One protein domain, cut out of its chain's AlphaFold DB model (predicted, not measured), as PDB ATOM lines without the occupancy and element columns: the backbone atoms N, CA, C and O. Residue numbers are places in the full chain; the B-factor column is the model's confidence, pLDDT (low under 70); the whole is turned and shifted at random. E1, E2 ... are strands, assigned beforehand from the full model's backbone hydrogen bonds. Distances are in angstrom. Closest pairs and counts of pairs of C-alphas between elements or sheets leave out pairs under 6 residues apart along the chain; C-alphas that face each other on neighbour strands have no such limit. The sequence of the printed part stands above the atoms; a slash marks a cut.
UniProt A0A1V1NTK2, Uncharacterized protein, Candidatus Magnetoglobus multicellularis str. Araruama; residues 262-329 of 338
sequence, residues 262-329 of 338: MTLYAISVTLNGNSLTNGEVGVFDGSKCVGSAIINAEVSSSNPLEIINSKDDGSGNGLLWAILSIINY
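What this domain is: This is residues 262 to 329 of the 338 residues of an uncharacterized protein of Candidatus Magnetoglobus multicellularis str. Araruama (UniProt A0A1V1NTK2). A strongly twisted sheet of three strands, E3, E2 and E5, has a second pair of strands, E1 and E4, beside its E3 edge, with E4 next to E3 and E1 farther out. The arrangement is open, with E1 and E5 apart, and the loops of residues 267 to 278 and 310 to 322 reach toward the two ends of the long axis. The printed part has 68 residues with no named helix and five named strands, E1 to E5 in chain order; both sheets, E3 - E2 - E5 and E1 - E4, are antiparallel. The class is all strand, with 30 of the 68 residues in named strands, under half. The whole is compact, with a radius of gyration of the C-alphas of 12.5 A, and elongated, spanning 36 by 22 by 16 A.

Where its parts are: Start in the larger sheet with E2, residues 279 to 285, which is 20.3 A from first to last C-alpha. E3, residues 288 to 295, is also 20.3 A long and bends by 57 degrees at residue 291. Find C-alpha 323 at (26.479, 22.080, -7.871); there E5 begins, and it runs to residue 327 over 13.5 A. For the pair, find C-alpha 262 at (14.115, 20.401, -1.930); from there E1 runs to residue 266. E4, residues 305 to 309, ends at C-alpha 309 at (16.902, 24.641, -1.359).

How they stand to each other: Look first at E2, the inner strand, with edge strands E3 and E5 as its neighbours. E2 and E3 form an antiparallel hairpin at 160 degrees; N 281 and O 293 are 2.9 A apart, within hydrogen-bond range. E2 and E5 are antiparallel at 157 degrees, with N 282 and O 325 within hydrogen-bond range at 2.9 A. The sheet is only just strongly twisted, with C-alphas up to 4.2 A off its best plane. Now look from E3 to E4: they have 12 pairs of C-alphas within 8 A, and the closest C-alphas, those of Gly 291 and Asn 309, are 4.2 A apart. E1 and E4 are antiparallel at 157 degrees, and N 264 and O 307 are within hydrogen-bond range at 2.9 A. E1 is apart from E2, E3 and E5.

The domain as a whole: The farthest C-alphas, those of Asn 274 and Gly 314, are 37.7 A apart. The printed part has no cut. The links E1 to E2 and E4 to E5 are long; in the first, residues 270 to 271 pair antiparallel with residues 274 to 275. The mean pLDDT of the printed part is 76.5, and residues 312 to 329 are under 70.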
ATOM      1  N   MET A 262      13.368  21.651  -1.899       81.56
ATOM      2  CA  MET A 262      14.115  20.401  -1.930       81.56
ATOM      3  C   MET A 262      15.142  20.426  -0.802       81.56
ATOM      4  O   MET A 262      16.052  21.254  -0.809       81.56
ATOM      5  N   THR A 263      15.025  19.499   0.141       84.31
ATOM      6  CA  THR A 263      15.986  19.365   1.238       84.31
ATOM      7  C   THR A 263      17.066  18.348   0.885       84.31
ATOM      8  O   THR A 263      16.761  17.231   0.464       84.31
ATOM      9  N   LEU A 264      18.328  18.730   1.065       85.94
ATOM     10  CA  LEU A 264      19.481  17.839   0.975       85.94
ATOM     11  C   LEU A 264      20.011  17.543   2.379       85.94
ATOM     12  O   LEU A 264      20.065  18.433   3.221       85.94
ATOM     13  N   TYR A 265      20.447  16.304   2.599       89.31
ATOM     14  CA  TYR A 265      21.130  15.892   3.822       89.31
ATOM     15  C   TYR A 265      22.540  15.434   3.464       89.31
ATOM     16  O   TYR A 265      22.723  14.357   2.892       89.31
ATOM     17  N   ALA A 266      23.541  16.254   3.775       88.44
ATOM     18  CA  ALA A 266      24.930  15.851   3.628       88.44
ATOM     19  C   ALA A 266      25.347  15.026   4.853       88.44
ATOM     20  O   ALA A 266      25.181  15.462   5.987       88.44
ATOM     21  N   ILE A 267      25.896  13.832   4.625       91.81
ATOM     22  CA  ILE A 267      26.415  12.939   5.682       91.81
ATOM     23  C   ILE A 267      27.942  12.975   5.789       91.81
ATOM     24  O   ILE A 267      28.520  12.301   6.633       91.81
ATOM     25  N   SER A 268      28.596  13.723   4.906       87.94
ATOM     26  CA  SER A 268      30.012  14.054   4.979       87.94
ATOM     27  C   SER A 268      30.255  15.335   4.189       87.94
ATOM     28  O   SER A 268      29.706  15.525   3.103       87.94
ATOM     29  N   VAL A 269      31.081  16.224   4.734       84.94
ATOM     30  CA  VAL A 269      31.578  17.398   4.015       84.94
ATOM     31  C   VAL A 269      33.073  17.474   4.254       84.94
ATOM     32  O   VAL A 269      33.528  17.560   5.395       84.94
ATOM     33  N   THR A 270      33.848  17.406   3.172       82.94
ATOM     34  CA  THR A 270      35.308  17.456   3.242       82.94
ATOM     35  C   THR A 270      35.851  18.514   2.297       82.94
ATOM     36  O   THR A 270      35.304  18.730   1.216       82.94
ATOM     37  N   LEU A 271      36.948  19.160   2.688       75.00
ATOM     38  CA  LEU A 271      37.704  20.064   1.828       75.00
ATOM     39  C   LEU A 271      39.157  19.597   1.788       75.00
ATOM     40  O   LEU A 271      39.815  19.483   2.822       75.00
ATOM     41  N   ASN A 272      39.651  19.292   0.585       77.62
ATOM     42  CA  ASN A 272      40.967  18.675   0.372       77.62
ATOM     43  C   ASN A 272      41.166  17.375   1.185       77.62
ATOM     44  O   ASN A 272      42.255  17.118   1.688       77.62
ATOM     45  N   GLY A 273      40.104  16.577   1.339       79.81
ATOM     46  CA  GLY A 273      40.136  15.300   2.061       79.81
ATOM     47  C   GLY A 273      40.022  15.398   3.586       79.81
ATOM     48  O   GLY A 273      39.970  14.362   4.238       79.81
ATOM     49  N   ASN A 274      39.940  16.604   4.159       78.25
ATOM     50  CA  ASN A 274      39.736  16.794   5.597       78.25
ATOM     51  C   ASN A 274      38.267  17.084   5.900       78.25
ATOM     52  O   ASN A 274      37.673  17.938   5.237       78.25
ATOM     53  N   SER A 275      37.701  16.417   6.909       83.12
ATOM     54  CA  SER A 275      36.364  16.728   7.424       83.12
ATOM     55  C   SER A 275      36.286  18.180   7.881       83.12
ATOM     56  O   SER A 275      37.173  18.676   8.577       83.12
ATOM     57  N   LEU A 276      35.211  18.859   7.490       77.19
ATOM     58  CA  LEU A 276      34.916  20.209   7.949       77.19
ATOM     59  C   LEU A 276      34.124  20.158   9.252       77.19
ATOM     60  O   LEU A 276      33.091  19.498   9.337       77.19
ATOM     61  N   THR A 277      34.612  20.888  10.249       79.56
ATOM     62  CA  THR A 277      33.919  21.136  11.523       79.56
ATOM     63  C   THR A 277      33.430  22.579  11.643       79.56
ATOM     64  O   THR A 277      32.666  22.891  12.550       79.56
ATOM     65  N   ASN A 278      33.858  23.449  10.725       76.81
ATOM     66  CA  ASN A 278      33.436  24.838  10.610       76.81
ATOM     67  C   ASN A 278      33.488  25.273   9.134       76.81
ATOM     68  O   ASN A 278      34.479  24.990   8.454       76.81
ATOM     69  N   GLY A 279      32.453  25.935   8.623       80.31
ATOM     70  CA  GLY A 279      32.374  26.330   7.216       80.31
ATOM     71  C   GLY A 279      30.952  26.563   6.723       80.31
ATOM     72  O   GLY A 279      30.023  26.734   7.507       80.31
ATOM     73  N   GLU A 280      30.773  26.521   5.411       85.12
ATOM     74  CA  GLU A 280      29.475  26.686   4.765       85.12
ATOM     75  C   GLU A 280      29.395  25.854   3.490       85.12
ATOM     76  O   GLU A 280      30.383  25.695   2.767       85.12
ATOM     77  N   VAL A 281      28.203  25.343   3.201       87.81
ATOM     78  CA  VAL A 281      27.870  24.683   1.942       87.81
ATOM     79  C   VAL A 281      26.836  25.525   1.217       87.81
ATOM     80  O   VAL A 281      25.814  25.878   1.794       87.81
ATOM     81  N   GLY A 282      27.089  25.819  -0.052       87.88
ATOM     82  CA  GLY A 282      26.148  26.473  -0.950       87.88
ATOM     83  C   GLY A 282      25.712  25.506  -2.037       87.88
ATOM     84  O   GLY A 282      26.530  24.775  -2.595       87.88
ATOM     85  N   VAL A 283      24.424  25.514  -2.350       86.19
ATOM     86  CA  VAL A 283      23.816  24.735  -3.428       86.19
ATOM     87  C   VAL A 283      23.452  25.695  -4.542       86.19
ATOM     88  O   VAL A 283      22.799  26.713  -4.305       86.19
ATOM     89  N   PHE A 284      23.890  25.375  -5.753       80.38
ATOM     90  CA  PHE A 284      23.774  26.258  -6.903       80.38
ATOM     91  C   PHE A 284      22.996  25.618  -8.047       80.38
ATOM     92  O   PHE A 284      23.243  24.463  -8.400       80.38
ATOM     93  N   ASP A 285      22.115  26.417  -8.649       76.50
ATOM     94  CA  ASP A 285      21.554  26.199  -9.981       76.50
ATOM     95  C   ASP A 285      22.215  27.201 -10.941       76.50
ATOM     96  O   ASP A 285      21.993  28.416 -10.876       76.50
ATOM     97  N   GLY A 286      23.134  26.708 -11.773       78.88
ATOM     98  CA  GLY A 286      24.023  27.562 -12.557       78.88
ATOM     99  C   GLY A 286      24.862  28.484 -11.660       78.88
ATOM    100  O   GLY A 286      25.661  28.015 -10.855       78.88
ATOM    101  N   SER A 287      24.700  29.802 -11.813       79.44
ATOM    102  CA  SER A 287      25.372  30.816 -10.983       79.44
ATOM    103  C   SER A 287      24.546  31.287  -9.782       79.44
ATOM    104  O   SER A 287      25.028  32.108  -9.003       79.44
ATOM    105  N   LYS A 288      23.305  30.811  -9.628       81.50
ATOM    106  CA  LYS A 288      22.409  31.239  -8.553       81.50
ATOM    107  C   LYS A 288      22.540  30.311  -7.358       81.50
ATOM    108  O   LYS A 288      22.356  29.106  -7.493       81.50
ATOM    109  N   CYS A 289      22.815  30.873  -6.186       85.62
ATOM    110  CA  CYS A 289      22.716  30.130  -4.937       85.62
ATOM    111  C   CYS A 289      21.230  29.903  -4.629       85.62
ATOM    112  O   CYS A 289      20.479  30.859  -4.479       85.62
ATOM    113  N   VAL A 290      20.787  28.651  -4.578       87.44
ATOM    114  CA  VAL A 290      19.383  28.263  -4.336       87.44
ATOM    115  C   VAL A 290      19.165  27.697  -2.935       87.44
ATOM    116  O   VAL A 290      18.025  27.539  -2.505       87.44
ATOM    117  N   GLY A 291      20.244  27.447  -2.198       88.25
ATOM    118  CA  GLY A 291      20.229  27.064  -0.792       88.25
ATOM    119  C   GLY A 291      21.630  27.144  -0.199       88.25
ATOM    120  O   GLY A 291      22.626  27.091  -0.924       88.25
ATOM    121  N   SER A 292      21.713  27.290   1.115       88.81
ATOM    122  CA  SER A 292      22.976  27.255   1.846       88.81
ATOM    123  C   SER A 292      22.776  26.727   3.261       88.81
ATOM    124  O   SER A 292      21.656  26.709   3.777       88.81
ATOM    125  N   ALA A 293      23.855  26.241   3.873       89.06
ATOM    126  CA  ALA A 293      23.870  25.810   5.264       89.06
ATOM    127  C   ALA A 293      25.242  26.042   5.900       89.06
ATOM    128  O   ALA A 293      26.279  25.803   5.279       89.06
ATOM    129  N   ILE A 294      25.230  26.453   7.167       85.75
ATOM    130  CA  ILE A 294      26.429  26.642   7.986       85.75
ATOM    131  C   ILE A 294      26.835  25.306   8.614       85.75
ATOM    132  O   ILE A 294      26.007  24.597   9.183       85.75
ATOM    133  N   ILE A 295      28.124  24.988   8.556       84.56
ATOM    134  CA  ILE A 295      28.749  23.882   9.279       84.56
ATOM    135  C   ILE A 295      29.330  24.447  10.572       84.56
ATOM    136  O   ILE A 295      30.206  25.304  10.521       84.56
ATOM    137  N   ASN A 296      28.877  23.948  11.719       78.75
ATOM    138  CA  ASN A 296      29.377  24.323  13.051       78.75
ATOM    139  C   ASN A 296      29.813  23.112  13.903       78.75
ATOM    140  O   ASN A 296      30.167  23.263  15.072       78.75
ATOM    141  N   ALA A 297      29.757  21.909  13.329       81.31
ATOM    142  CA  ALA A 297      30.185  20.652  13.924       81.31
ATOM    143  C   ALA A 297      30.567  19.664  12.812       81.31
ATOM    144  O   ALA A 297      30.281  19.895  11.638       81.31
ATOM    145  N   GLU A 298      31.204  18.548  13.172       85.81
ATOM    146  CA  GLU A 298      31.508  17.486  12.209       85.81
ATOM    147  C   GLU A 298      30.220  16.918  11.585       85.81
ATOM    148  O   GLU A 298      29.294  16.498  12.290       85.81
ATOM    149  N   VAL A 299      30.181  16.890  10.250       87.19
ATOM    150  CA  VAL A 299      29.078  16.309   9.477       87.19
ATOM    151  C   VAL A 299      29.309  14.810   9.306       87.19
ATOM    152  O   VAL A 299      30.325  14.392   8.753       87.19
ATOM    153  N   SER A 300      28.352  14.004   9.762       90.50
ATOM    154  CA  SER A 300      28.422  12.538   9.719       90.50
ATOM    155  C   SER A 300      27.043  11.918   9.475       90.50
ATOM    156  O   SER A 300      26.023  12.602   9.521       90.50
ATOM    157  N   SER A 301      26.964  10.600   9.273       90.94
ATOM    158  CA  SER A 301      25.673   9.904   9.151       90.94
ATOM    159  C   SER A 301      24.808   9.973  10.417       90.94
ATOM    160  O   SER A 301      23.589   9.853  10.322       90.94
ATOM    161  N   SER A 302      25.412  10.185  11.591       91.94
ATOM    162  CA  SER A 302      24.704  10.407  12.858       91.94
ATOM    163  C   SER A 302      24.428  11.884  13.161       91.94
ATOM    164  O   SER A 302      23.699  12.175  14.103       91.94
ATOM    165  N   ASN A 303      25.015  12.803  12.390       89.31
ATOM    166  CA  ASN A 303      24.811  14.249  12.488       89.31
ATOM    167  C   ASN A 303      24.813  14.871  11.074       89.31
ATOM    168  O   ASN A 303      25.801  15.506  10.688       89.31
ATOM    169  N   PRO A 304      23.778  14.602  10.255       91.38
ATOM    170  CA  PRO A 304      23.725  15.099   8.888       91.38
ATOM    171  C   PRO A 304      23.486  16.612   8.855       91.38
ATOM    172  O   PRO A 304      22.699  17.144   9.634       91.38
ATOM    173  N   LEU A 305      24.120  17.294   7.902       90.38
ATOM    174  CA  LEU A 305      23.870  18.705   7.617       90.38
ATOM    175  C   LEU A 305      22.640  18.830   6.715       90.38
ATOM    176  O   LEU A 305      22.653  18.348   5.580       90.38
ATOM    177  N   GLU A 306      21.598  19.486   7.212       92.50
ATOM    178  CA  GLU A 306      20.394  19.811   6.447       92.50
ATOM    179  C   GLU A 306      20.601  21.087   5.620       92.50
ATOM    180  O   GLU A 306      21.017  22.117   6.146       92.50
ATOM    181  N   ILE A 307      20.297  21.023   4.321       89.50
ATOM    182  CA  ILE A 307      20.407  22.148   3.387       89.50
ATOM    183  C   ILE A 307      19.076  22.312   2.657       89.50
ATOM    184  O   ILE A 307      18.689  21.466   1.845       89.50
ATOM    185  N   ILE A 308      18.369  23.402   2.949       86.31
ATOM    186  CA  ILE A 308      17.074  23.710   2.338       86.31
ATOM    187  C   ILE A 308      17.310  24.508   1.060       86.31
ATOM    188  O   ILE A 308      17.889  25.594   1.092       86.31
ATOM    189  N   ASN A 309      16.817  23.986  -0.060       84.12
ATOM    190  CA  ASN A 309      16.902  24.641  -1.359       84.12
ATOM    191  C   ASN A 309      15.508  25.053  -1.813       84.12
ATOM    192  O   ASN A 309      14.574  24.254  -1.724       84.12
ATOM    193  N   SER A 310      15.358  26.270  -2.328       78.12
ATOM    194  CA  SER A 310      14.100  26.727  -2.921       78.12
ATOM    195  C   SER A 310      14.158  26.608  -4.435       78.12
ATOM    196  O   SER A 310      15.193  26.858  -5.053       78.12
ATOM    197  N   LYS A 311      13.017  26.293  -5.051       70.44
ATOM    198  CA  LYS A 311      12.848  26.542  -6.480       70.44
ATOM    199  C   LYS A 311      12.936  28.055  -6.714       70.44
ATOM    200  O   LYS A 311      12.338  28.817  -5.954       70.44
ATOM    201  N   ASP A 312      13.679  28.458  -7.744       60.69
ATOM    202  CA  ASP A 312      13.756  29.850  -8.202       60.69
ATOM    203  C   ASP A 312      12.335  30.379  -8.482       60.69
ATOM    204  O   ASP A 312      11.518  29.712  -9.130       60.69
ATOM    205  N   ASP A 313      12.030  31.545  -7.924       53.97
ATOM    206  CA  ASP A 313      10.709  32.163  -7.828       53.97
ATOM    207  C   ASP A 313      10.228  32.832  -9.125       53.97
ATOM    208  O   ASP A 313       9.131  33.392  -9.156       53.97
ATOM    209  N   GLY A 314      10.968  32.733 -10.234       53.38
ATOM    210  CA  GLY A 314      10.448  33.287 -11.484       53.38
ATOM    211  C   GLY A 314      11.294  33.196 -12.744       53.38
ATOM    212  O   GLY A 314      10.831  33.668 -13.778       53.38
ATOM    213  N   SER A 315      12.492  32.608 -12.732       49.69
ATOM    214  CA  SER A 315      13.379  32.679 -13.911       49.69
ATOM    215  C   SER A 315      13.410  31.451 -14.825       49.69
ATOM    216  O   SER A 315      14.150  31.446 -15.804       49.69
ATOM    217  N   GLY A 316      12.557  30.453 -14.582       48.50
ATOM    218  CA  GLY A 316      12.294  29.401 -15.562       48.50
ATOM    219  C   GLY A 316      13.502  28.518 -15.868       48.50
ATOM    220  O   GLY A 316      14.015  28.551 -16.974       48.50
ATOM    221  N   ASN A 317      13.895  27.685 -14.906       46.16
ATOM    222  CA  ASN A 317      14.350  26.310 -15.109       46.16
ATOM    223  C   ASN A 317      14.157  25.574 -13.775       46.16
ATOM    224  O   ASN A 317      14.363  26.139 -12.706       46.16
ATOM    225  N   GLY A 318      13.628  24.351 -13.816       48.41
ATOM    226  CA  GLY A 318      13.572  23.502 -12.626       48.41
ATOM    227  C   GLY A 318      14.975  23.015 -12.278       48.41
ATOM    228  O   GLY A 318      15.760  22.796 -13.195       48.41
ATOM    229  N   LEU A 319      15.248  22.824 -10.982       48.62
ATOM    230  CA  LEU A 319      16.478  22.237 -10.434       48.62
ATOM    231  C   LEU A 319      16.810  20.931 -11.166       48.62
ATOM    232  O   LEU A 319      16.272  19.875 -10.834       48.62
ATOM    233  N   LEU A 320      17.638  20.999 -12.203       43.56
ATOM    234  CA  LEU A 320      17.966  19.832 -13.021       43.56
ATOM    235  C   LEU A 320      19.403  19.363 -12.713       43.56
ATOM    236  O   LEU A 320      19.725  18.205 -12.960       43.56
ATOM    237  N   TRP A 321      20.253  20.251 -12.164       49.31
ATOM    238  CA  TRP A 321      21.672  20.030 -11.850       49.31
ATOM    239  C   TRP A 321      22.026  20.871 -10.609       49.31
ATOM    240  O   TRP A 321      21.955  22.094 -10.670       49.31
ATOM    241  N   ALA A 322      22.378  20.240  -9.484       52.34
ATOM    242  CA  ALA A 322      22.829  20.941  -8.279       52.34
ATOM    243  C   ALA A 322      24.358  20.857  -8.179       52.34
ATOM    244  O   ALA A 322      24.911  19.758  -8.137       52.34
ATOM    245  N   ILE A 323      25.035  22.004  -8.134       59.62
ATOM    246  CA  ILE A 323      26.479  22.080  -7.871       59.62
ATOM    247  C   ILE A 323      26.663  22.503  -6.412       59.62
ATOM    248  O   ILE A 323      26.082  23.497  -5.979       59.62
ATOM    249  N   LEU A 324      27.465  21.754  -5.650       67.44
ATOM    250  CA  LEU A 324      27.823  22.107  -4.276       67.44
ATOM    251  C   LEU A 324      29.123  22.907  -4.264       67.44
ATOM    252  O   LEU A 324      30.136  22.426  -4.755       67.44
ATOM    253  N   SER A 325      29.118  24.081  -3.644       68.81
ATOM    254  CA  SER A 325      30.349  24.799  -3.297       68.81
ATOM    255  C   SER A 325      30.548  24.788  -1.787       68.81
ATOM    256  O   SER A 325      29.578  24.796  -1.031       68.81
ATOM    257  N   ILE A 326      31.805  24.746  -1.346       65.44
ATOM    258  CA  ILE A 326      32.163  24.619   0.068       65.44
ATOM    259  C   ILE A 326      33.161  25.718   0.425       65.44
ATOM    260  O   ILE A 326      34.147  25.921  -0.286       65.44
ATOM    261  N   ILE A 327      32.926  26.397   1.543       59.59
ATOM    262  CA  ILE A 327      33.852  27.372   2.121       59.59
ATOM    263  C   ILE A 327      34.267  26.886   3.508       59.59
ATOM    264  O   ILE A 327      33.436  26.460   4.304       59.59
ATOM    265  N   ASN A 328      35.568  26.940   3.785       51.84
ATOM    266  CA  ASN A 328      36.116  26.756   5.123       51.84
ATOM    267  C   ASN A 328      36.449  28.137   5.683       51.84
ATOM    268  O   ASN A 328      37.223  28.864   5.068       51.84
ATOM    269  N   TYR A 329      35.933  28.480   6.859       54.81
ATOM    270  CA  TYR A 329      36.201  29.781   7.477       54.81
ATOM    271  C   TYR A 329      37.650  29.970   7.975       54.81
ATOM    272  O   TYR A 329      37.974  31.032   8.490       54.81
TER     273      TYR A 329